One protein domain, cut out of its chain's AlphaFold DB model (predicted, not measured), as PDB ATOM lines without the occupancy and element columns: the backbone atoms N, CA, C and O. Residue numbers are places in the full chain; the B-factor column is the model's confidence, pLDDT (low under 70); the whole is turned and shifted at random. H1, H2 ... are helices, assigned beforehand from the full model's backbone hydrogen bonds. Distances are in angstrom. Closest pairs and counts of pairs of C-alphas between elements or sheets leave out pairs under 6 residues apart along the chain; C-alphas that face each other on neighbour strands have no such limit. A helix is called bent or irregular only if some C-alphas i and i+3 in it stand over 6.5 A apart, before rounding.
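Overview. This is residues 6 to 174 of the 179 residues of an uncharacterized protein of Methanothrix sp (UniProt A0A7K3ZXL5). Two small three-helix bundles, H1 H2 H3 and H4 H5b H6, are joined where H2 crosses H5b, and H7 packs on both of these helices. H5 is bent, and its first arm, H5a, reaches the early part of H2. The printed part has 169 residues with seven named helices, H1 to H7 in order, and no named strand: all helix. It is compact, with a radius of gyration of the C-alphas of 15.7 A and spans of 42 by 36 by 32 A.

Along the chain. H1, residues 7 to 19, begins at C-alpha 7 (110.673, 232.397, 173.722). H2 is residues 27 to 48, 30.5 A long; H3 is 55 to 73, 27.0 A; H4 is 84 to 100, 24.9 A. H5, residues 105 to 129, was assigned as one helix by its hydrogen bonds but is bent: C-alphas 113 and 116 are 7.4 A apart. Its arms are H5a, 105 to 113, and H5b, 116 to 129. H6 is 138 to 151; H7, 158 to 174, 25.2 A, ends at C-alpha 174 (108.253, 216.437, 169.213). H5b and H7 are irregular, with 7.0 A between C-alphas 117 and 120 and 7.2 A between 171 and 174.

Arrangement. H1, H2 and H3 form an up and down bundle, each running against the one before; H4, H5b and H6 form another. H2 touches H5b, closest C-alphas Arg 36 and Ala 118, 4.2 A, only just about perpendicular at 72 degrees. H7 touches H5b, closest C-alphas Lys 116 and Cys 161, 5.2 A. Every O i to N i+4 pair is within hydrogen-bond range in H1, H3, H5a and H6; H2 has 17 of 18, H4 10 of 13, H5b 8 of 10, H7 12 of 13.

Size, cuts and confidence. The C-alphas farthest apart, Pro 51 and Asp 102, are 45.5 A apart. The printed part has no cut, no link is long, and no printed residue is under 70 in pLDDT.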
ATOM      1  N   GLU A   6     109.672 236.298 176.389       88.94
ATOM      2  CA  GLU A   6     109.092 235.612 175.242       88.94
ATOM      3  C   GLU A   6     110.122 234.652 174.601       88.94
ATOM      4  O   GLU A   6     111.277 235.054 174.405       88.94
ATOM      5  N   PRO A   7     109.756 233.392 174.288       90.19
ATOM      6  CA  PRO A   7     110.673 232.397 173.722       90.19
ATOM      7  C   PRO A   7     111.434 232.877 172.478       90.19
ATOM      8  O   PRO A   7     112.638 232.637 172.382       90.19
ATOM      9  N   HIS A   8     110.784 233.645 171.597       92.62
ATOM     10  CA  HIS A   8     111.417 234.291 170.442       92.62
ATOM     11  C   HIS A   8     112.588 235.185 170.843       92.62
ATOM     12  O   HIS A   8     113.697 235.038 170.333       92.62
ATOM     13  N   LYS A   9     112.382 236.068 171.829       93.88
ATOM     14  CA  LYS A   9     113.433 236.988 172.274       93.88
ATOM     15  C   LYS A   9     114.598 236.252 172.928       93.88
ATOM     16  O   LYS A   9     115.750 236.672 172.811       93.88
ATOM     17  N   ARG A  10     114.317 235.140 173.612       95.19
ATOM     18  CA  ARG A  10     115.351 234.272 174.195       95.19
ATOM     19  C   ARG A  10     116.169 233.559 173.119       95.19
ATOM     20  O   ARG A  10     117.368 233.389 173.326       95.19
ATOM     21  N   LEU A  11     115.550 233.170 172.004       95.44
ATOM     22  CA  LEU A  11     116.247 232.578 170.862       95.44
ATOM     23  C   LEU A  11     117.124 233.609 170.142       95.44
ATOM     24  O   LEU A  11     118.307 233.353 169.955       95.44
ATOM     25  N   GLU A  12     116.608 234.813 169.895       95.06
ATOM     26  CA  GLU A  12     117.399 235.929 169.348       95.06
ATOM     27  C   GLU A  12     118.609 236.249 170.248       95.06
ATOM     28  O   GLU A  12     119.740 236.378 169.789       95.06
ATOM     29  N   THR A  13     118.398 236.279 171.569       95.75
ATOM     30  CA  THR A  13     119.485 236.494 172.541       95.75
ATOM     31  C   THR A  13     120.519 235.362 172.508       95.75
ATOM     32  O   THR A  13     121.711 235.601 172.708       95.75
ATOM     33  N   LEU A  14     120.083 234.118 172.276       96.88
ATOM     34  CA  LEU A  14     120.981 232.974 172.118       96.88
ATOM     35  C   LEU A  14     121.832 233.121 170.851       96.88
ATOM     36  O   LEU A  14     123.038 232.894 170.919       96.88
ATOM     37  N   GLU A  15     121.235 233.521 169.730       96.38
ATOM     38  CA  GLU A  15     121.950 233.787 168.474       96.38
ATOM     39  C   GLU A  15     122.999 234.894 168.641       96.38
ATOM     40  O   GLU A  15     124.166 234.701 168.289       96.38
ATOM     41  N   ASP A  16     122.621 236.016 169.257       95.50
ATOM     42  CA  ASP A  16     123.538 237.120 169.558       95.50
ATOM     43  C   ASP A  16     124.711 236.678 170.437       95.50
ATOM     44  O   ASP A  16     125.865 237.050 170.193       95.50
ATOM     45  N   TYR A  17     124.426 235.859 171.454       96.06
ATOM     46  CA  TYR A  17     125.453 235.281 172.315       96.06
ATOM     47  C   TYR A  17     126.404 234.372 171.528       96.06
ATOM     48  O   TYR A  17     127.621 234.516 171.652       96.06
ATOM     49  N   LEU A  18     125.869 233.468 170.702       96.38
ATOM     50  CA  LEU A  18     126.660 232.531 169.901       96.38
ATOM     51  C   LEU A  18     127.595 233.260 168.931       96.38
ATOM     52  O   LEU A  18     128.774 232.920 168.846       96.38
ATOM     53  N   ASN A  19     127.118 234.327 168.285       93.94
ATOM     54  CA  ASN A  19     127.925 235.146 167.373       93.94
ATOM     55  C   ASN A  19     129.125 235.823 168.060       93.94
ATOM     56  O   ASN A  19     130.119 236.153 167.412       93.94
ATOM     57  N   ARG A  20     129.055 236.019 169.382       94.44
ATOM     58  CA  ARG A  20     130.098 236.670 170.191       94.44
ATOM     59  C   ARG A  20     130.790 235.713 171.157       94.44
ATOM     60  O   ARG A  20     131.600 236.149 171.967       94.44
ATOM     61  N   ILE A  21     130.508 234.412 171.100       93.62
ATOM     62  CA  ILE A  21     130.984 233.460 172.115       93.62
ATOM     63  C   ILE A  21     132.514 233.447 172.230       93.62
ATOM     64  O   ILE A  21     133.069 233.398 173.326       93.62
ATOM     65  N   HIS A  22     133.188 233.614 171.093       89.62
ATOM     66  CA  HIS A  22     134.640 233.622 170.975       89.62
ATOM     67  C   HIS A  22     135.332 234.833 171.614       89.62
ATOM     68  O   HIS A  22     136.556 234.842 171.716       89.62
ATOM     69  N   THR A  23     134.598 235.893 171.965       90.25
ATOM     70  CA  THR A  23     135.186 237.067 172.630       90.25
ATOM     71  C   THR A  23     135.249 236.897 174.141       90.25
ATOM     72  O   THR A  23     135.917 237.681 174.807       90.25
ATOM     73  N   ASN A  24     134.529 235.913 174.683       82.19
ATOM     74  CA  ASN A  24     134.228 235.844 176.109       82.19
ATOM     75  C   ASN A  24     134.872 234.648 176.812       82.19
ATOM     76  O   ASN A  24     134.924 234.649 178.037       82.19
ATOM     77  N   LEU A  25     135.307 233.627 176.067       88.88
ATOM     78  CA  LEU A  25     135.726 232.338 176.617       88.88
ATOM     79  C   LEU A  25     136.927 231.759 175.848       88.88
ATOM     80  O   LEU A  25     137.056 232.018 174.648       88.88
ATOM     81  N   PRO A  26     137.789 230.964 176.506       92.12
ATOM     82  CA  PRO A  26     138.790 230.143 175.830       92.12
ATOM     83  C   PRO A  26     138.127 228.998 175.047       92.12
ATOM     84  O   PRO A  26     136.974 228.640 175.301       92.12
ATOM     85  N   LEU A  27     138.845 228.422 174.081       91.69
ATOM     86  CA  LEU A  27     138.282 227.458 173.129       91.69
ATOM     87  C   LEU A  27     137.700 226.209 173.813       91.69
ATOM     88  O   LEU A  27     136.634 225.728 173.427       91.69
ATOM     89  N   GLU A  28     138.366 225.721 174.852       91.44
ATOM     90  CA  GLU A  28     137.958 224.567 175.651       91.44
ATOM     91  C   GLU A  28     136.583 224.810 176.293       91.44
ATOM     92  O   GLU A  28     135.672 223.986 176.193       91.44
ATOM     93  N   GLU A  29     136.377 225.998 176.867       94.75
ATOM     94  CA  GLU A  29     135.092 226.387 177.450       94.75
ATOM     95  C   GLU A  29     134.030 226.667 176.382       94.75
ATOM     96  O   GLU A  29     132.857 226.340 176.587       94.75
ATOM     97  N   ILE A  30     134.417 227.230 175.227       95.69
ATOM     98  CA  ILE A  30     133.507 227.442 174.089       95.69
ATOM     99  C   ILE A  30     132.895 226.111 173.658       95.69
ATOM    100  O   ILE A  30     131.674 226.034 173.529       95.69
ATOM    101  N   ARG A  31     133.704 225.058 173.473       94.75
ATOM    102  CA  ARG A  31     133.218 223.742 173.020       94.75
ATOM    103  C   ARG A  31     132.124 223.206 173.946       94.75
ATOM    104  O   ARG A  31     131.063 222.806 173.470       94.75
ATOM    105  N   ILE A  32     132.325 223.307 175.258       96.25
ATOM    106  CA  ILE A  32     131.349 222.881 176.271       96.25
ATOM    107  C   ILE A  32     130.114 223.798 176.285       96.25
ATOM    108  O   ILE A  32     128.979 223.326 176.415       96.25
ATOM    109  N   GLN A  33     130.293 225.113 176.131       96.75
ATOM    110  CA  GLN A  33     129.156 226.031 176.045       96.75
ATOM    111  C   GLN A  33     128.302 225.800 174.809       96.75
ATOM    112  O   GLN A  33     127.085 225.927 174.906       96.75
ATOM    113  N   LEU A  34     128.893 225.444 173.669       97.56
ATOM    114  CA  LEU A  34     128.125 225.135 172.465       97.56
ATOM    115  C   LEU A  34     127.196 223.944 172.700       97.56
ATOM    116  O   LEU A  34     126.028 224.020 172.319       97.56
ATOM    117  N   LEU A  35     127.653 222.913 173.422       97.81
ATOM    118  CA  LEU A  35     126.789 221.806 173.844       97.81
ATOM    119  C   LEU A  35     125.587 222.329 174.640       97.81
ATOM    120  O   LEU A  35     124.438 222.120 174.250       97.81
ATOM    121  N   ARG A  36     125.837 223.099 175.710       97.50
ATOM    122  CA  ARG A  36     124.773 223.702 176.539       97.50
ATOM    123  C   ARG A  36     123.808 224.545 175.705       97.50
ATOM    124  O   ARG A  36     122.592 224.456 175.868       97.50
ATOM    125  N   CYS A  37     124.347 225.420 174.867       97.94
ATOM    126  CA  CYS A  37     123.573 226.361 174.076       97.94
ATOM    127  C   CYS A  37     122.701 225.636 173.056       97.94
ATOM    128  O   CYS A  37     121.568 226.060 172.851       97.94
ATOM    129  N   ARG A  38     123.166 224.522 172.479       98.12
ATOM    130  CA  ARG A  38     122.353 223.731 171.552       98.12
ATOM    131  C   ARG A  38     121.183 223.064 172.260       98.12
ATOM    132  O   ARG A  38     120.053 223.156 171.782       98.12
ATOM    133  N   ILE A  39     121.420 222.513 173.453       97.88
ATOM    134  CA  ILE A  39     120.360 221.982 174.324       97.88
ATOM    135  C   ILE A  39     119.295 223.051 174.594       97.88
ATOM    136  O   ILE A  39     118.098 222.784 174.472       97.88
ATOM    137  N   VAL A  40     119.718 224.281 174.905       97.50
ATOM    138  CA  VAL A  40     118.808 225.425 175.075       97.50
ATOM    139  C   VAL A  40     118.091 225.775 173.769       97.50
ATOM    140  O   VAL A  40     116.885 225.997 173.808       97.50
ATOM    141  N   GLY A  41     118.789 225.777 172.633       97.69
ATOM    142  CA  GLY A  41     118.230 226.055 171.308       97.69
ATOM    143  C   GLY A  41     117.071 225.128 170.953       97.69
ATOM    144  O   GLY A  41     115.976 225.611 170.678       97.69
ATOM    145  N   TYR A  42     117.254 223.808 171.073       97.88
ATOM    146  CA  TYR A  42     116.160 222.847 170.870       97.88
ATOM    147  C   TYR A  42     115.006 223.071 171.855       97.88
ATOM    148  O   TYR A  42     113.836 223.021 171.493       97.88
ATOM    149  N   SER A  43     115.324 223.378 173.115       97.00
ATOM    150  CA  SER A  43     114.320 223.689 174.136       97.00
ATOM    151  C   SER A  43     113.476 224.919 173.769       97.00
ATOM    152  O   SER A  43     112.283 224.944 174.058       97.00
ATOM    153  N   LEU A  44     114.086 225.944 173.171       96.62
ATOM    154  CA  LEU A  44     113.410 227.167 172.734       96.62
ATOM    155  C   LEU A  44     112.593 226.933 171.465       96.62
ATOM    156  O   LEU A  44     111.437 227.333 171.427       96.62
ATOM    157  N   ALA A  45     113.150 226.222 170.485       96.44
ATOM    158  CA  ALA A  45     112.431 225.795 169.285       96.44
ATOM    159  C   ALA A  45     111.142 225.033 169.647       96.44
ATOM    160  O   ALA A  45     110.062 225.358 169.159       96.44
ATOM    161  N   ALA A  46     111.228 224.104 170.605       95.75
ATOM    162  CA  ALA A  46     110.072 223.373 171.114       95.75
ATOM    163  C   ALA A  46     109.076 224.245 171.910       95.75
ATOM    164  O   ALA A  46     107.890 223.935 171.923       95.75
ATOM    165  N   GLU A  47     109.524 225.314 172.590       95.00
ATOM    166  CA  GLU A  47     108.614 226.285 173.243       95.00
ATOM    167  C   GLU A  47     107.866 227.140 172.230       95.00
ATOM    168  O   GLU A  47     106.691 227.431 172.441       95.00
ATOM    169  N   ILE A  48     108.557 227.568 171.172       94.88
ATOM    170  CA  ILE A  48     107.988 228.398 170.113       94.88
ATOM    171  C   ILE A  48     106.965 227.585 169.315       94.88
ATOM    172  O   ILE A  48     105.851 228.052 169.100       94.88
ATOM    173  N   ASN A  49     107.311 226.342 168.955       91.69
ATOM    174  CA  ASN A  49     106.429 225.409 168.251       91.69
ATOM    175  C   ASN A  49     105.858 225.988 166.939       91.69
ATOM    176  O   ASN A  49     104.674 225.849 166.627       91.69
ATOM    177  N   GLU A  50     106.721 226.634 166.159       92.19
ATOM    178  CA  GLU A  50     106.401 227.150 164.830       92.19
ATOM    179  C   GLU A  50     107.313 226.498 163.780       92.19
ATOM    180  O   GLU A  50     108.494 226.276 164.060       92.19
ATOM    181  N   PRO A  51     106.830 226.238 162.549       88.69
ATOM    182  CA  PRO A  51     107.615 225.546 161.518       88.69
ATOM    183  C   PRO A  51     108.955 226.210 161.169       88.69
ATOM    184  O   PRO A  51     109.887 225.528 160.753       88.69
ATOM    185  N   ALA A  52     109.058 227.533 161.333       91.38
ATOM    186  CA  ALA A  52     110.284 228.286 161.073       91.38
ATOM    187  C   ALA A  52     111.408 227.977 162.081       91.38
ATOM    188  O   ALA A  52     112.583 228.118 161.749       91.38
ATOM    189  N   TYR A  53     111.054 227.529 163.288       93.19
ATOM    190  CA  TYR A  53     111.976 227.250 164.386       93.19
ATOM    191  C   TYR A  53     112.012 225.747 164.664       93.19
ATOM    192  O   TYR A  53     111.565 225.264 165.703       93.19
ATOM    193  N   SER A  54     112.533 225.000 163.693       94.12
ATOM    194  CA  SER A  54     112.679 223.544 163.747       94.12
ATOM    195  C   SER A  54     114.038 223.110 164.309       94.12
ATOM    196  O   SER A  54     114.942 223.923 164.532       94.12
ATOM    197  N   ARG A  55     114.223 221.795 164.482       94.94
ATOM    198  CA  ARG A  55     115.546 221.204 164.721       94.94
ATOM    199  C   ARG A  55     116.560 221.639 163.661       94.94
ATOM    200  O   ARG A  55     117.649 222.069 164.027       94.94
ATOM    201  N   ASP A  56     116.194 221.581 162.381       95.75
ATOM    202  CA  ASP A  56     117.089 221.943 161.275       95.75
ATOM    203  C   ASP A  56     117.552 223.396 161.360       95.75
ATOM    204  O   ASP A  56     118.714 223.693 161.086       95.75
ATOM    205  N   TYR A  57     116.666 224.303 161.777       96.38
ATOM    206  CA  TYR A  57     117.026 225.699 162.004       96.38
ATOM    207  C   TYR A  57     118.124 225.824 163.076       96.38
ATOM    208  O   TYR A  57     119.147 226.479 162.848       96.38
ATOM    209  N   ILE A  58     117.957 225.140 164.216       97.75
ATOM    210  CA  ILE A  58     118.967 225.111 165.284       97.75
ATOM    211  C   ILE A  58     120.259 224.450 164.784       97.75
ATOM    212  O   ILE A  58     121.349 224.976 165.003       97.75
ATOM    213  N   ASP A  59     120.169 223.341 164.052       96.81
ATOM    214  CA  ASP A  59     121.339 222.635 163.530       96.81
ATOM    215  C   ASP A  59     122.142 223.491 162.544       96.81
ATOM    216  O   ASP A  59     123.372 223.535 162.624       96.81
ATOM    217  N   GLN A  60     121.469 224.241 161.670       97.00
ATOM    218  CA  GLN A  60     122.108 225.178 160.742       97.00
ATOM    219  C   GLN A  60     122.726 226.389 161.444       97.00
ATOM    220  O   GLN A  60     123.770 226.883 161.010       97.00
ATOM    221  N   LEU A  61     122.096 226.898 162.507       97.44
ATOM    222  CA  LEU A  61     122.687 227.941 163.344       97.44
ATOM    223  C   LEU A  61     124.025 227.461 163.915       97.44
ATOM    224  O   LEU A  61     125.052 228.092 163.678       97.44
ATOM    225  N   PHE A  62     124.041 226.311 164.586       97.94
ATOM    226  CA  PHE A  62     125.259 225.792 165.212       97.94
ATOM    227  C   PHE A  62     126.328 225.393 164.198       97.94
ATOM    228  O   PHE A  62     127.496 225.707 164.417       97.94
ATOM    229  N   ARG A  63     125.955 224.804 163.055       96.69
ATOM    230  CA  ARG A  63     126.910 224.479 161.985       96.69
ATOM    231  C   ARG A  63     127.692 225.713 161.523       96.69
ATOM    232  O   ARG A  63     128.910 225.643 161.379       96.69
ATOM    233  N   ARG A  64     127.013 226.855 161.357       96.69
ATOM    234  CA  ARG A  64     127.658 228.135 161.013       96.69
ATOM    235  C   ARG A  64     128.613 228.611 162.108       96.69
ATOM    236  O   ARG A  64     129.697 229.093 161.799       96.69
ATOM    237  N   ILE A  65     128.236 228.444 163.377       97.38
ATOM    238  CA  ILE A  65     129.084 228.821 164.517       97.38
ATOM    239  C   ILE A  65     130.348 227.955 164.583       97.38
ATOM    240  O   ILE A  65     131.442 228.504 164.683       97.38
ATOM    241  N   TYR A  66     130.228 226.629 164.464       97.00
ATOM    242  CA  TYR A  66     131.382 225.720 164.432       97.00
ATOM    243  C   TYR A  66     132.336 226.035 163.271       97.00
ATOM    244  O   TYR A  66     133.552 226.097 163.468       97.00
ATOM    245  N   GLN A  67     131.796 226.321 162.082       96.06
ATOM    246  CA  GLN A  67     132.602 226.731 160.930       96.06
ATOM    247  C   GLN A  67     133.338 228.055 161.189       96.06
ATOM    248  O   GLN A  67     134.551 228.129 161.007       96.06
ATOM    249  N   SER A  68     132.634 229.080 161.681       95.56
ATOM    250  CA  SER A  68     133.234 230.386 161.987       95.56
ATOM    251  C   SER A  68     134.333 230.290 163.049       95.56
ATOM    252  O   SER A  68     135.371 230.945 162.940       95.56
ATOM    253  N   LEU A  69     134.138 229.450 164.069       96.19
ATOM    254  CA  LEU A  69     135.171 229.186 165.064       96.19
ATOM    255  C   LEU A  69     136.373 228.481 164.430       96.19
ATOM    256  O   LEU A  69     137.506 228.872 164.701       96.19
ATOM    257  N   SER A  70     136.146 227.494 163.561       96.06
ATOM    258  CA  SER A  70     137.237 226.776 162.894       96.06
ATOM    259  C   SER A  70     138.118 227.724 162.074       96.06
ATOM    260  O   SER A  70     139.343 227.718 162.196       96.06
ATOM    261  N   GLU A  71     137.488 228.619 161.307       95.25
ATOM    262  CA  GLU A  71     138.170 229.674 160.547       95.25
ATOM    263  C   GLU A  71     138.952 230.625 161.465       95.25
ATOM    264  O   GLU A  71     140.107 230.952 161.192       95.25
ATOM    265  N   LYS A  72     138.349 231.041 162.586       93.94
ATOM    266  CA  LYS A  72     138.967 231.969 163.544       93.94
ATOM    267  C   LYS A  72     140.209 231.389 164.222       93.94
ATOM    268  O   LYS A  72     141.181 232.117 164.419       93.94
ATOM    269  N   TYR A  73     140.157 230.124 164.635       93.81
ATOM    270  CA  TYR A  73     141.237 229.474 165.383       93.81
ATOM    271  C   TYR A  73     142.237 228.734 164.481       93.81
ATOM    272  O   TYR A  73     143.235 228.228 164.990       93.81
ATOM    273  N   GLY A  74     142.000 228.678 163.165       93.31
ATOM    274  CA  GLY A  74     142.899 228.031 162.205       93.31
ATOM    275  C   GLY A  74     143.008 226.512 162.382       93.31
ATOM    276  O   GLY A  74     143.992 225.918 161.948       93.31
ATOM    277  N   GLN A  75     142.023 225.893 163.032       93.88
ATOM    278  CA  GLN A  75     141.948 224.453 163.274       93.88
ATOM    279  C   GLN A  75     140.502 223.982 163.142       93.88
ATOM    280  O   GLN A  75     139.574 224.747 163.394       93.88
ATOM    281  N   GLU A  76     140.303 222.727 162.755       93.44
ATOM    282  CA  GLU A  76     138.963 222.162 162.630       93.44
ATOM    283  C   GLU A  76     138.319 221.977 164.011       93.44
ATOM    284  O   GLU A  76     138.843 221.270 164.872       93.44
ATOM    285  N   ILE A  77     137.163 222.610 164.222       93.75
ATOM    286  CA  ILE A  77     136.326 222.432 165.409       93.75
ATOM    287  C   ILE A  77     135.053 221.729 164.951       93.75
ATOM    288  O   ILE A  77     134.115 222.350 164.446       93.75
ATOM    289  N   VAL A  78     135.048 220.409 165.122       93.06
ATOM    290  CA  VAL A  78     133.980 219.533 164.634       93.06
ATOM    291  C   VAL A  78     132.701 219.731 165.444       93.06
ATOM    292  O   VAL A  78     132.720 219.759 166.675       93.06
ATOM    293  N   ASP A  79     131.579 219.833 164.734       96.31
ATOM    294  CA  ASP A  79     130.243 219.804 165.321       96.31
ATOM    295  C   ASP A  79     129.881 218.359 165.744       96.31
ATOM    296  O   ASP A  79     129.724 217.500 164.870       96.31
ATOM    297  N   PRO A  80     129.669 218.083 167.050       95.50
ATOM    298  CA  PRO A  80     129.376 216.740 167.561       95.50
ATOM    299  C   PRO A  80     128.105 216.086 167.002       95.50
ATOM    300  O   PRO A  80     127.927 214.874 167.095       95.50
ATOM    301  N   TYR A  81     127.184 216.874 166.442       95.12
ATOM    302  CA  TYR A  81     125.921 216.366 165.900       95.12
ATOM    303  C   TYR A  81     126.044 215.911 164.436       95.12
ATOM    304  O   TYR A  81     125.084 215.363 163.894       95.12
ATOM    305  N   LEU A  82     127.205 216.109 163.791       94.81
ATOM    306  CA  LEU A  82     127.474 215.591 162.442       94.81
ATOM    307  C   LEU A  82     127.754 214.083 162.435       94.81
ATOM    308  O   LEU A  82     127.337 213.404 161.500       94.81
ATOM    309  N   ASP A  83     128.401 213.559 163.480       94.50
ATOM    310  CA  ASP A  83     128.552 212.118 163.715       94.50
ATOM    311  C   ASP A  83     128.236 211.790 165.184       94.50
ATOM    312  O   ASP A  83     129.147 211.594 165.994       94.50
ATOM    313  N   PRO A  84     126.940 211.696 165.549       94.25
ATOM    314  CA  PRO A  84     126.536 211.413 166.925       94.25
ATOM    315  C   PRO A  84     127.136 210.119 167.479       94.25
ATOM    316  O   PRO A  84     127.426 210.021 168.671       94.25
ATOM    317  N   CYS A  85     127.352 209.134 166.602       92.56
ATOM    318  CA  CYS A  85     127.902 207.851 166.991       92.56
ATOM    319  C   CYS A  85     129.368 207.953 167.389       92.56
ATOM    320  O   CYS A  85     129.739 207.313 168.359       92.56
ATOM    321  N   ALA A  86     130.202 208.703 166.665       93.62
ATOM    322  CA  ALA A  86     131.600 208.901 167.052       93.62
ATOM    323  C   ALA A  86     131.726 209.892 168.217       93.62
ATOM    324  O   ALA A  86     132.497 209.672 169.151       93.62
ATOM    325  N   SER A  87     130.938 210.966 168.187       95.12
ATOM    326  CA  SER A  87     131.073 212.056 169.146       95.12
ATOM    327  C   SER A  87     130.659 211.691 170.567       95.12
ATOM    328  O   SER A  87     131.209 212.274 171.499       95.12
ATOM    329  N   GLN A  88     129.770 210.710 170.774       93.94
ATOM    330  CA  GLN A  88     129.492 210.221 172.132       93.94
ATOM    331  C   GLN A  88     130.758 209.661 172.805       93.94
ATOM    332  O   GLN A  88     131.026 209.991 173.956       93.94
ATOM    333  N   TYR A  89     131.573 208.891 172.073       93.06
ATOM    334  CA  TYR A  89     132.821 208.326 172.591       93.06
ATOM    335  C   TYR A  89     133.851 209.422 172.828       93.06
ATOM    336  O   TYR A  89     134.414 209.512 173.908       93.06
ATOM    337  N   GLN A  90     134.019 210.320 171.853       95.19
ATOM    338  CA  GLN A  90     134.977 211.421 171.953       95.19
ATOM    339  C   GLN A  90     134.703 212.323 173.160       95.19
ATOM    340  O   GLN A  90     135.640 212.728 173.839       95.19
ATOM    341  N   ILE A  91     133.432 212.628 173.446       96.12
ATOM    342  CA  ILE A  91     133.061 213.452 174.604       96.12
ATOM    343  C   ILE A  91     133.319 212.701 175.917       96.12
ATOM    344  O   ILE A  91     133.808 213.309 176.867       96.12
ATOM    345  N   LEU A  92     133.004 211.402 175.990       95.88
ATOM    346  CA  LEU A  92     133.287 210.590 177.180       95.88
ATOM    347  C   LEU A  92     134.795 210.470 177.433       95.88
ATOM    348  O   LEU A  92     135.242 210.693 178.557       95.88
ATOM    349  N   ASP A  93     135.578 210.194 176.393       95.31
ATOM    350  CA  ASP A  93     137.039 210.112 176.473       95.31
ATOM    351  C   ASP A  93     137.654 211.459 176.866       95.31
ATOM    352  O   ASP A  93     138.558 211.511 177.699       95.31
ATOM    353  N   GLU A  94     137.137 212.564 176.322       95.06
ATOM    354  CA  GLU A  94     137.563 213.913 176.695       95.06
ATOM    355  C   GLU A  94     137.288 214.194 178.180       95.06
ATOM    356  O   GLU A  94     138.190 214.640 178.891       95.06
ATOM    357  N   LEU A  95     136.098 213.860 178.685       95.50
ATOM    358  CA  LEU A  95     135.772 214.006 180.106       95.50
ATOM    359  C   LEU A  95     136.683 213.159 181.005       95.50
ATOM    360  O   LEU A  95     137.186 213.665 182.009       95.50
ATOM    361  N   LYS A  96     136.945 211.901 180.630       95.56
ATOM    362  CA  LYS A  96     137.893 211.032 181.347       95.56
ATOM    363  C   LYS A  96     139.310 211.595 181.318       95.56
ATOM    364  O   LYS A  96     140.023 211.535 182.317       95.56
ATOM    365  N   SER A  97     139.726 212.195 180.203       95.06
ATOM    366  CA  SER A  97     141.063 212.782 180.085       95.06
ATOM    367  C   SER A  97     141.299 213.899 181.107       95.06
ATOM    368  O   SER A  97     142.405 213.996 181.649       95.06
ATOM    369  N   TYR A  98     140.256 214.666 181.453       94.12
ATOM    370  CA  TYR A  98     140.321 215.728 182.461       94.12
ATOM    371  C   TYR A  98     140.573 215.204 183.882       94.12
ATOM    372  O   TYR A  98     141.058 215.956 184.718       94.12
ATOM    373  N   LEU A  99     140.281 213.928 184.165       90.81
ATOM    374  CA  LEU A  99     140.590 213.291 185.455       90.81
ATOM    375  C   LEU A  99     142.087 212.993 185.609       90.81
ATOM    376  O   LEU A  99     142.614 212.953 186.717       90.81
ATOM    377  N   SER A 100     142.776 212.788 184.485       89.94
ATOM    378  CA  SER A 100     144.196 212.417 184.443       89.94
ATOM    379  C   SER A 100     145.135 213.574 184.084       89.94
ATOM    380  O   SER A 100     146.349 213.456 184.260       89.94
ATOM    381  N   THR A 101     144.589 214.690 183.592       89.56
ATOM    382  CA  THR A 101     145.340 215.853 183.102       89.56
ATOM    383  C   THR A 101     145.087 217.062 183.996       89.56
ATOM    384  O   THR A 101     143.941 217.355 184.326       89.56
ATOM    385  N   ASP A 102     146.133 217.813 184.352       88.94
ATOM    386  CA  ASP A 102     145.953 219.083 185.064       88.94
ATOM    387  C   ASP A 102     145.394 220.155 184.117       88.94
ATOM    388  O   ASP A 102     146.120 220.770 183.336       88.94
ATOM    389  N   MET A 103     144.080 220.364 184.196       90.56
ATOM    390  CA  MET A 103     143.359 221.397 183.445       90.56
ATOM    391  C   MET A 103     143.216 222.715 184.226       90.56
ATOM    392  O   MET A 103     142.704 223.705 183.697       90.56
ATOM    393  N   GLY A 104     143.647 222.745 185.491       92.44
ATOM    394  CA  GLY A 104     143.446 223.861 186.407       92.44
ATOM    395  C   GLY A 104     142.041 223.936 187.023       92.44
ATOM    396  O   GLY A 104     141.010 223.754 186.374       92.44
ATOM    397  N   GLU A 105     141.990 224.301 188.307       93.19
ATOM    398  CA  GLU A 105     140.763 224.244 189.118       93.19
ATOM    399  C   GLU A 105     139.611 225.104 188.573       93.19
ATOM    400  O   GLU A 105     138.451 224.710 188.627       93.19
ATOM    401  N   ARG A 106     139.907 226.277 187.993       93.50
ATOM    402  CA  ARG A 106     138.861 227.150 187.424       93.50
ATOM    403  C   ARG A 106     138.106 226.474 186.283       93.50
ATOM    404  O   ARG A 106     136.883 226.587 186.217       93.50
ATOM    405  N   PHE A 107     138.830 225.775 185.413       94.62
ATOM    406  CA  PHE A 107     138.228 225.029 184.319       94.62
ATOM    407  C   PHE A 107     137.450 223.825 184.853       94.62
ATOM    408  O   PHE A 107     136.321 223.589 184.435       94.62
ATOM    409  N   MET A 108     137.983 223.116 185.850       95.06
ATOM    410  CA  MET A 108     137.283 221.976 186.451       95.06
ATOM    411  C   MET A 108     135.968 222.385 187.125       95.06
ATOM    412  O   MET A 108     134.939 221.757 186.881       95.06
ATOM    413  N   ILE A 109     135.948 223.500 187.868       95.06
ATOM    414  CA  ILE A 109     134.709 224.098 188.400       95.06
ATOM    415  C   ILE A 109     133.721 224.389 187.267       95.06
ATOM    416  O   ILE A 109     132.524 224.100 187.372       95.06
ATOM    417  N   PHE A 110     134.214 224.950 186.163       95.19
ATOM    418  CA  PHE A 110     133.390 225.212 184.996       95.19
ATOM    419  C   PHE A 110     132.782 223.918 184.428       95.19
ATOM    420  O   PHE A 110     131.558 223.864 184.274       95.19
ATOM    421  N   VAL A 111     133.584 222.874 184.195       95.44
ATOM    422  CA  VAL A 111     133.131 221.570 183.677       95.44
ATOM    423  C   VAL A 111     132.081 220.943 184.598       95.44
ATOM    424  O   VAL A 111     130.980 220.625 184.132       95.44
ATOM    425  N   ARG A 112     132.354 220.868 185.910       95.75
ATOM    426  CA  ARG A 112     131.403 220.379 186.930       95.75
ATOM    427  C   ARG A 112     130.075 221.132 186.853       95.75
ATOM    428  O   ARG A 112     129.009 220.521 186.781       95.75
ATOM    429  N   SER A 113     130.121 222.464 186.728       95.25
ATOM    430  CA  SER A 113     128.913 223.299 186.613       95.25
ATOM    431  C   SER A 113     128.065 223.002 185.365       95.25
ATOM    432  O   SER A 113     126.876 223.344 185.319       95.25
ATOM    433  N   LYS A 114     128.662 222.406 184.321       95.69
ATOM    434  CA  LYS A 114     127.995 222.104 183.047       95.69
ATOM    435  C   LYS A 114     127.491 220.676 182.935       95.69
ATOM    436  O   LYS A 114     126.671 220.438 182.051       95.69
ATOM    437  N   PHE A 115     127.844 219.770 183.844       94.44
ATOM    438  CA  PHE A 115     127.432 218.360 183.794       94.44
ATOM    439  C   PHE A 115     125.930 218.159 183.579       94.44
ATOM    440  O   PHE A 115     125.496 217.665 182.536       94.44
ATOM    441  N   LYS A 116     125.120 218.683 184.502       95.69
ATOM    442  CA  LYS A 116     123.651 218.604 184.453       95.69
ATOM    443  C   LYS A 116     123.018 219.379 183.289       95.69
ATOM    444  O   LYS A 116     121.883 219.109 182.900       95.69
ATOM    445  N   GLN A 117     123.693 220.396 182.752       94.44
ATOM    446  CA  GLN A 117     123.105 221.316 181.766       94.44
ATOM    447  C   GLN A 117     123.529 221.044 180.322       94.44
ATOM    448  O   GLN A 117     122.801 221.445 179.416       94.44
ATOM    449  N   ALA A 118     124.684 220.415 180.123       96.19
ATOM    450  CA  ALA A 118     125.303 220.191 178.826       96.19
ATOM    451  C   ALA A 118     125.588 218.707 178.603       96.19
ATOM    452  O   ALA A 118     124.966 218.119 177.725       96.19
ATOM    453  N   PHE A 119     126.473 218.103 179.400       97.38
ATOM    454  CA  PHE A 119     127.012 216.771 179.116       97.38
ATOM    455  C   PHE A 119     125.938 215.682 179.139       97.38
ATOM    456  O   PHE A 119     125.741 215.023 178.123       97.38
ATOM    457  N   VAL A 120     125.176 215.566 180.231       97.56
ATOM    458  CA  VAL A 120     124.104 214.561 180.360       97.56
ATOM    459  C   VAL A 120     123.067 214.656 179.222       97.56
ATOM    460  O   VAL A 120     122.868 213.662 178.524       97.56
ATOM    461  N   PRO A 121     122.417 215.814 178.965       97.56
ATOM    462  CA  PRO A 121     121.435 215.909 177.882       97.56
ATOM    463  C   PRO A 121     122.043 215.787 176.482       97.56
ATOM    464  O   PRO A 121     121.380 215.271 175.587       97.56
ATOM    465  N   THR A 122     123.289 216.227 176.279       97.81
ATOM    466  CA  THR A 122     123.970 216.067 174.986       97.81
ATOM    467  C   THR A 122     124.222 214.603 174.698       97.81
ATOM    468  O   THR A 122     123.812 214.120 173.653       97.81
ATOM    469  N   LEU A 123     124.852 213.886 175.626       97.69
ATOM    470  CA  LEU A 123     125.175 212.478 175.430       97.69
ATOM    471  C   LEU A 123     123.913 211.639 175.258       97.69
ATOM    472  O   LEU A 123     123.871 210.824 174.345       97.69
ATOM    473  N   ARG A 124     122.842 211.933 176.011       97.06
ATOM    474  CA  ARG A 124     121.539 211.298 175.779       97.06
ATOM    475  C   ARG A 124     121.067 211.471 174.339       97.06
ATOM    476  O   ARG A 124     120.672 210.499 173.700       97.06
ATOM    477  N   LEU A 125     121.106 212.702 173.832       95.88
ATOM    478  CA  LEU A 125     120.689 212.994 172.466       95.88
ATOM    479  C   LEU A 125     121.577 212.325 171.428       95.88
ATOM    480  O   LEU A 125     121.055 211.780 170.463       95.88
ATOM    481  N   LEU A 126     122.897 212.345 171.604       95.56
ATOM    482  CA  LEU A 126     123.803 211.699 170.658       95.56
ATOM    483  C   LEU A 126     123.567 210.182 170.608       95.56
ATOM    484  O   LEU A 126     123.534 209.613 169.518       95.56
ATOM    485  N   THR A 127     123.307 209.549 171.755       94.81
ATOM    486  CA  THR A 127     122.949 208.127 171.836       94.81
ATOM    487  C   THR A 127     121.628 207.817 171.126       94.81
ATOM    488  O   THR A 127     121.553 206.848 170.359       94.81
ATOM    489  N   ASP A 128     120.596 208.640 171.331       93.25
ATOM    490  CA  ASP A 128     119.294 208.473 170.670       93.25
ATOM    491  C   ASP A 128     119.398 208.723 169.148       93.25
ATOM    492  O   ASP A 128     118.800 207.999 168.353       93.25
ATOM    493  N   LEU A 129     120.209 209.701 168.724       92.62
ATOM    494  CA  LEU A 129     120.420 210.052 167.313       92.62
ATOM    495  C   LEU A 129     121.359 209.098 166.567       92.62
ATOM    496  O   LEU A 129     121.305 209.021 165.337       92.62
ATOM    497  N   CYS A 130     122.229 208.380 167.274       92.69
ATOM    498  CA  CYS A 130     123.119 207.408 166.658       92.69
ATOM    499  C   CYS A 130     122.316 206.222 166.091       92.69
ATOM    500  O   CYS A 130     121.539 205.585 166.799       92.69
ATOM    501  N   ARG A 131     122.520 205.893 164.809       88.06
ATOM    502  CA  ARG A 131     121.794 204.816 164.101       88.06
ATOM    503  C   ARG A 131     122.619 203.546 163.853       88.06
ATOM    504  O   ARG A 131     122.142 202.652 163.166       88.06
ATOM    505  N   LYS A 132     123.858 203.474 164.354       89.38
ATOM    506  CA  LYS A 132     124.698 202.270 164.229       89.38
ATOM    507  C   LYS A 132     124.149 201.145 165.114       89.38
ATOM    508  O   LYS A 132     123.634 201.428 166.191       89.38
ATOM    509  N   GLU A 133     124.276 199.903 164.651       81.31
ATOM    510  CA  GLU A 133     123.839 198.709 165.393       81.31
ATOM    511  C   GLU A 133     124.721 198.471 166.630       81.31
ATOM    512  O   GLU A 133     124.198 198.335 167.731       81.31
ATOM    513  N   ASP A 134     126.045 198.565 166.479       80.00
ATOM    514  CA  ASP A 134     127.025 198.380 167.564       80.00
ATOM    515  C   ASP A 134     127.302 199.677 168.355       80.00
ATOM    516  O   ASP A 134     128.452 200.036 168.625       80.00
ATOM    517  N   LYS A 135     126.259 200.453 168.663       84.56
ATOM    518  CA  LYS A 135     126.394 201.696 169.442       84.56
ATOM    519  C   LYS A 135     126.302 201.429 170.942       84.56
ATOM    520  O   LYS A 135     125.603 200.511 171.357       84.56
ATOM    521  N   TYR A 136     126.900 202.305 171.752       83.31
ATOM    522  CA  TYR A 136     126.568 202.347 173.175       83.31
ATOM    523  C   TYR A 136     125.070 202.579 173.370       83.31
ATOM    524  O   TYR A 136     124.461 203.476 172.779       83.31
ATOM    525  N   SER A 137     124.485 201.749 174.220       92.56
ATOM    526  CA  SER A 137     123.177 201.969 174.806       92.56
ATOM    527  C   SER A 137     123.223 203.160 175.763       92.56
ATOM    528  O   SER A 137     124.272 203.544 176.285       92.56
ATOM    529  N   TRP A 138     122.056 203.742 176.037       94.56
ATOM    530  CA  TRP A 138     121.976 204.813 177.026       94.56
ATOM    531  C   TRP A 138     122.419 204.355 178.419       94.56
ATOM    532  O   TRP A 138     123.014 205.144 179.143       94.56
ATOM    533  N   GLU A 139     122.175 203.095 178.788       95.62
ATOM    534  CA  GLU A 139     122.590 202.571 180.095       95.62
ATOM    535  C   GLU A 139     124.117 202.475 180.221       95.62
ATOM    536  O   GLU A 139     124.658 202.798 181.275       95.62
ATOM    537  N   GLU A 140     124.823 202.125 179.141       95.44
ATOM    538  CA  GLU A 140     126.295 202.143 179.113       95.44
ATOM    539  C   GLU A 140     126.834 203.573 179.243       95.44
ATOM    540  O   GLU A 140     127.680 203.841 180.092       95.44
ATOM    541  N   VAL A 141     126.286 204.523 178.475       95.94
ATOM    542  CA  VAL A 141     126.668 205.945 178.577       95.94
ATOM    543  C   VAL A 141     126.359 206.517 179.962       95.94
ATOM    544  O   VAL A 141     127.124 207.317 180.496       95.94
ATOM    545  N   LYS A 142     125.235 206.118 180.560       96.75
ATOM    546  CA  LYS A 142     124.837 206.514 181.912       96.75
ATOM    547  C   LYS A 142     125.821 206.007 182.961       96.75
ATOM    548  O   LYS A 142     126.210 206.800 183.813       96.75
ATOM    549  N   ALA A 143     126.219 204.737 182.903       96.75
ATOM    550  CA  ALA A 143     127.181 204.170 183.847       96.75
ATOM    551  C   ALA A 143     128.511 204.942 183.808       96.75
ATOM    552  O   ALA A 143     129.001 205.386 184.845       96.75
ATOM    553  N   GLU A 144     129.007 205.207 182.600       96.50
ATOM    554  CA  GLU A 144     130.211 206.009 182.361       96.50
ATOM    555  C   GLU A 144     130.080 207.433 182.924       96.50
ATOM    556  O   GLU A 144     130.967 207.939 183.611       96.50
ATOM    557  N   LEU A 145     128.943 208.096 182.692       96.88
ATOM    558  CA  LEU A 145     128.710 209.436 183.229       96.88
ATOM    559  C   LEU A 145     128.628 209.463 184.754       96.88
ATOM    560  O   LEU A 145     129.070 210.439 185.355       96.88
ATOM    561  N   GLN A 146     128.057 208.434 185.381       96.69
ATOM    562  CA  GLN A 146     127.982 208.333 186.838       96.69
ATOM    563  C   GLN A 146     129.371 208.178 187.463       96.69
ATOM    564  O   GLN A 146     129.663 208.864 188.445       96.69
ATOM    565  N   GLU A 147     130.225 207.340 186.873       96.62
ATOM    566  CA  GLU A 147     131.615 207.161 187.304       96.62
ATOM    567  C   GLU A 147     132.402 208.472 187.171       96.62
ATOM    568  O   GLU A 147     132.952 208.969 188.155       96.62
ATOM    569  N   ILE A 148     132.328 209.124 186.004       96.31
ATOM    570  CA  ILE A 148     132.976 210.423 185.777       96.31
ATOM    571  C   ILE A 148     132.462 211.478 186.766       96.31
ATOM    572  O   ILE A 148     133.255 212.228 187.324       96.31
ATOM    573  N   MET A 149     131.148 211.563 187.007       95.88
ATOM    574  CA  MET A 149     130.588 212.529 187.964       95.88
ATOM    575  C   MET A 149     131.143 212.336 189.373       95.88
ATOM    576  O   MET A 149     131.411 213.324 190.059       95.88
ATOM    577  N   GLN A 150     131.287 211.080 189.795       95.44
ATOM    578  CA  GLN A 150     131.826 210.738 191.103       95.44
ATOM    579  C   GLN A 150     133.309 211.103 191.201       95.44
ATOM    580  O   GLN A 150     133.712 211.740 192.171       95.44
ATOM    581  N   GLU A 151     134.112 210.743 190.201       95.31
ATOM    582  CA  GLU A 151     135.548 211.043 190.195       95.31
ATOM    583  C   GLU A 151     135.843 212.540 190.057       95.31
ATOM    584  O   GLU A 151     136.779 213.054 190.669       95.31
ATOM    585  N   MET A 152     135.023 213.265 189.292       93.25
ATOM    586  CA  MET A 152     135.159 214.711 189.127       93.25
ATOM    587  C   MET A 152     134.642 215.509 190.327       93.25
ATOM    588  O   MET A 152     134.847 216.718 190.325       93.25
ATOM    589  N   ASP A 153     133.985 214.891 191.315       93.50
ATOM    590  CA  ASP A 153     133.308 215.573 192.431       93.50
ATOM    591  C   ASP A 153     132.287 216.618 191.939       93.50
ATOM    592  O   ASP A 153     132.363 217.816 192.212       93.50
ATOM    593  N   VAL A 154     131.356 216.179 191.086       93.62
ATOM    594  CA  VAL A 154     130.291 217.044 190.560       93.62
ATOM    595  C   VAL A 154     129.253 217.327 191.653       93.62
ATOM    596  O   VAL A 154     128.614 216.412 192.160       93.62
ATOM    597  N   ASP A 155     128.993 218.611 191.924       89.50
ATOM    598  CA  ASP A 155     128.120 219.112 193.010       89.50
ATOM    599  C   ASP A 155     126.626 218.713 192.946       89.50
ATOM    600  O   ASP A 155     125.811 219.197 193.735       89.50
ATOM    601  N   VAL A 156     126.209 217.901 191.974       90.75
ATOM    602  CA  VAL A 156     124.804 217.515 191.780       90.75
ATOM    603  C   VAL A 156     124.664 216.008 191.716       90.75
ATOM    604  O   VAL A 156     125.500 215.306 191.154       90.75
ATOM    605  N   THR A 157     123.555 215.511 192.250       94.12
ATOM    606  CA  THR A 157     123.280 214.073 192.248       94.12
ATOM    607  C   THR A 157     122.846 213.588 190.865       94.12
ATOM    608  O   THR A 157     122.259 214.333 190.073       94.12
ATOM    609  N   TRP A 158     123.070 212.302 190.581       95.50
ATOM    610  CA  TRP A 158     122.565 211.682 189.353       95.50
ATOM    611  C   TRP A 158     121.036 211.790 189.229       95.50
ATOM    612  O   TRP A 158     120.523 212.068 188.148       95.50
ATOM    613  N   VAL A 159     120.313 211.662 190.344       95.50
ATOM    614  CA  VAL A 159     118.847 211.791 190.385       95.50
ATOM    615  C   VAL A 159     118.399 213.167 189.880       95.50
ATOM    616  O   VAL A 159     117.514 213.261 189.034       95.50
ATOM    617  N   GLU A 160     119.055 214.249 190.308       95.88
ATOM    618  CA  GLU A 160     118.753 215.591 189.789       95.88
ATOM    619  C   GLU A 160     119.051 215.738 188.290       95.88
ATOM    620  O   GLU A 160     118.377 216.503 187.588       95.88
ATOM    621  N   CYS A 161     120.093 215.058 187.801       95.75
ATOM    622  CA  CYS A 161     120.411 215.006 186.377       95.75
ATOM    623  C   CYS A 161     119.300 214.291 185.598       95.75
ATOM    624  O   CYS A 161     118.843 214.839 184.592       95.75
ATOM    625  N   GLU A 162     118.816 213.144 186.079       95.44
ATOM    626  CA  GLU A 162     117.715 212.388 185.467       95.44
ATOM    627  C   GLU A 162     116.411 213.180 185.449       95.44
ATOM    628  O   GLU A 162     115.834 213.375 184.382       95.44
ATOM    629  N   GLU A 163     115.987 213.753 186.575       96.44
ATOM    630  CA  GLU A 163     114.757 214.556 186.632       96.44
ATOM    631  C   GLU A 163     114.790 215.750 185.667       96.44
ATOM    632  O   GLU A 163     113.774 216.195 185.115       96.44
ATOM    633  N   ARG A 164     115.964 216.363 185.494       95.88
ATOM    634  CA  ARG A 164     116.141 217.431 184.507       95.88
ATOM    635  C   ARG A 164     116.111 216.871 183.088       95.88
ATOM    636  O   ARG A 164     115.481 217.494 182.231       95.88
ATOM    637  N   LEU A 165     116.792 215.755 182.846       96.88
ATOM    638  CA  LEU A 165     116.863 215.105 181.545       96.88
ATOM    639  C   LEU A 165     115.477 214.678 181.069       96.88
ATOM    640  O   LEU A 165     115.105 215.006 179.951       96.88
ATOM    641  N   GLU A 166     114.676 214.042 181.917       96.38
ATOM    642  CA  GLU A 166     113.313 213.616 181.586       96.38
ATOM    643  C   GLU A 166     112.430 214.797 181.177       96.38
ATOM    644  O   GLU A 166     111.774 214.766 180.133       96.38
ATOM    645  N   ARG A 167     112.456 215.886 181.962       96.06
ATOM    646  CA  ARG A 167     111.737 217.127 181.629       96.06
ATOM    647  C   ARG A 167     112.202 217.713 180.303       96.06
ATOM    648  O   ARG A 167     111.377 218.196 179.528       96.06
ATOM    649  N   TYR A 168     113.508 217.685 180.056       96.44
ATOM    650  CA  TYR A 168     114.088 218.148 178.805       96.44
ATOM    651  C   TYR A 168     113.631 217.283 177.625       96.44
ATOM    652  O   TYR A 168     113.027 217.813 176.696       96.44
ATOM    653  N   MET A 169     113.826 215.965 177.691       96.38
ATOM    654  CA  MET A 169     113.479 215.023 176.626       96.38
ATOM    655  C   MET A 169     111.991 215.064 176.297       96.38
ATOM    656  O   MET A 169     111.631 215.192 175.132       96.38
ATOM    657  N   LYS A 170     111.113 215.065 177.312       95.12
ATOM    658  CA  LYS A 170     109.660 215.200 177.116       95.12
ATOM    659  C   LYS A 170     109.300 216.429 176.283       95.12
ATOM    660  O   LYS A 170     108.358 216.393 175.498       95.12
ATOM    661  N   LYS A 171     110.035 217.517 176.482       94.88
ATOM    662  CA  LYS A 171     109.790 218.787 175.814       94.88
ATOM    663  C   LYS A 171     110.287 218.796 174.370       94.88
ATOM    664  O   LYS A 171     109.599 219.336 173.516       94.88
ATOM    665  N   ILE A 172     111.465 218.234 174.103       95.44
ATOM    666  CA  ILE A 172     112.103 218.325 172.781       95.44
ATOM    667  C   ILE A 172     111.793 217.150 171.849       95.44
ATOM    668  O   ILE A 172     111.957 217.299 170.642       95.44
ATOM    669  N   LYS A 173     111.315 216.009 172.368       91.88
ATOM    670  CA  LYS A 173     110.910 214.842 171.565       91.88
ATOM    671  C   LYS A 173     110.099 215.208 170.306       91.88
ATOM    672  O   LYS A 173     110.487 214.745 169.236       91.88
ATOM    673  N   PRO A 174     109.073 216.090 170.376       89.50
ATOM    674  CA  PRO A 174     108.253 216.437 169.213       89.50
ATOM    675  C   PRO A 174     109.010 217.076 168.044       89.50
ATOM    676  O   PRO A 174     108.553 216.968 166.916       89.50
TER     677      PRO A 174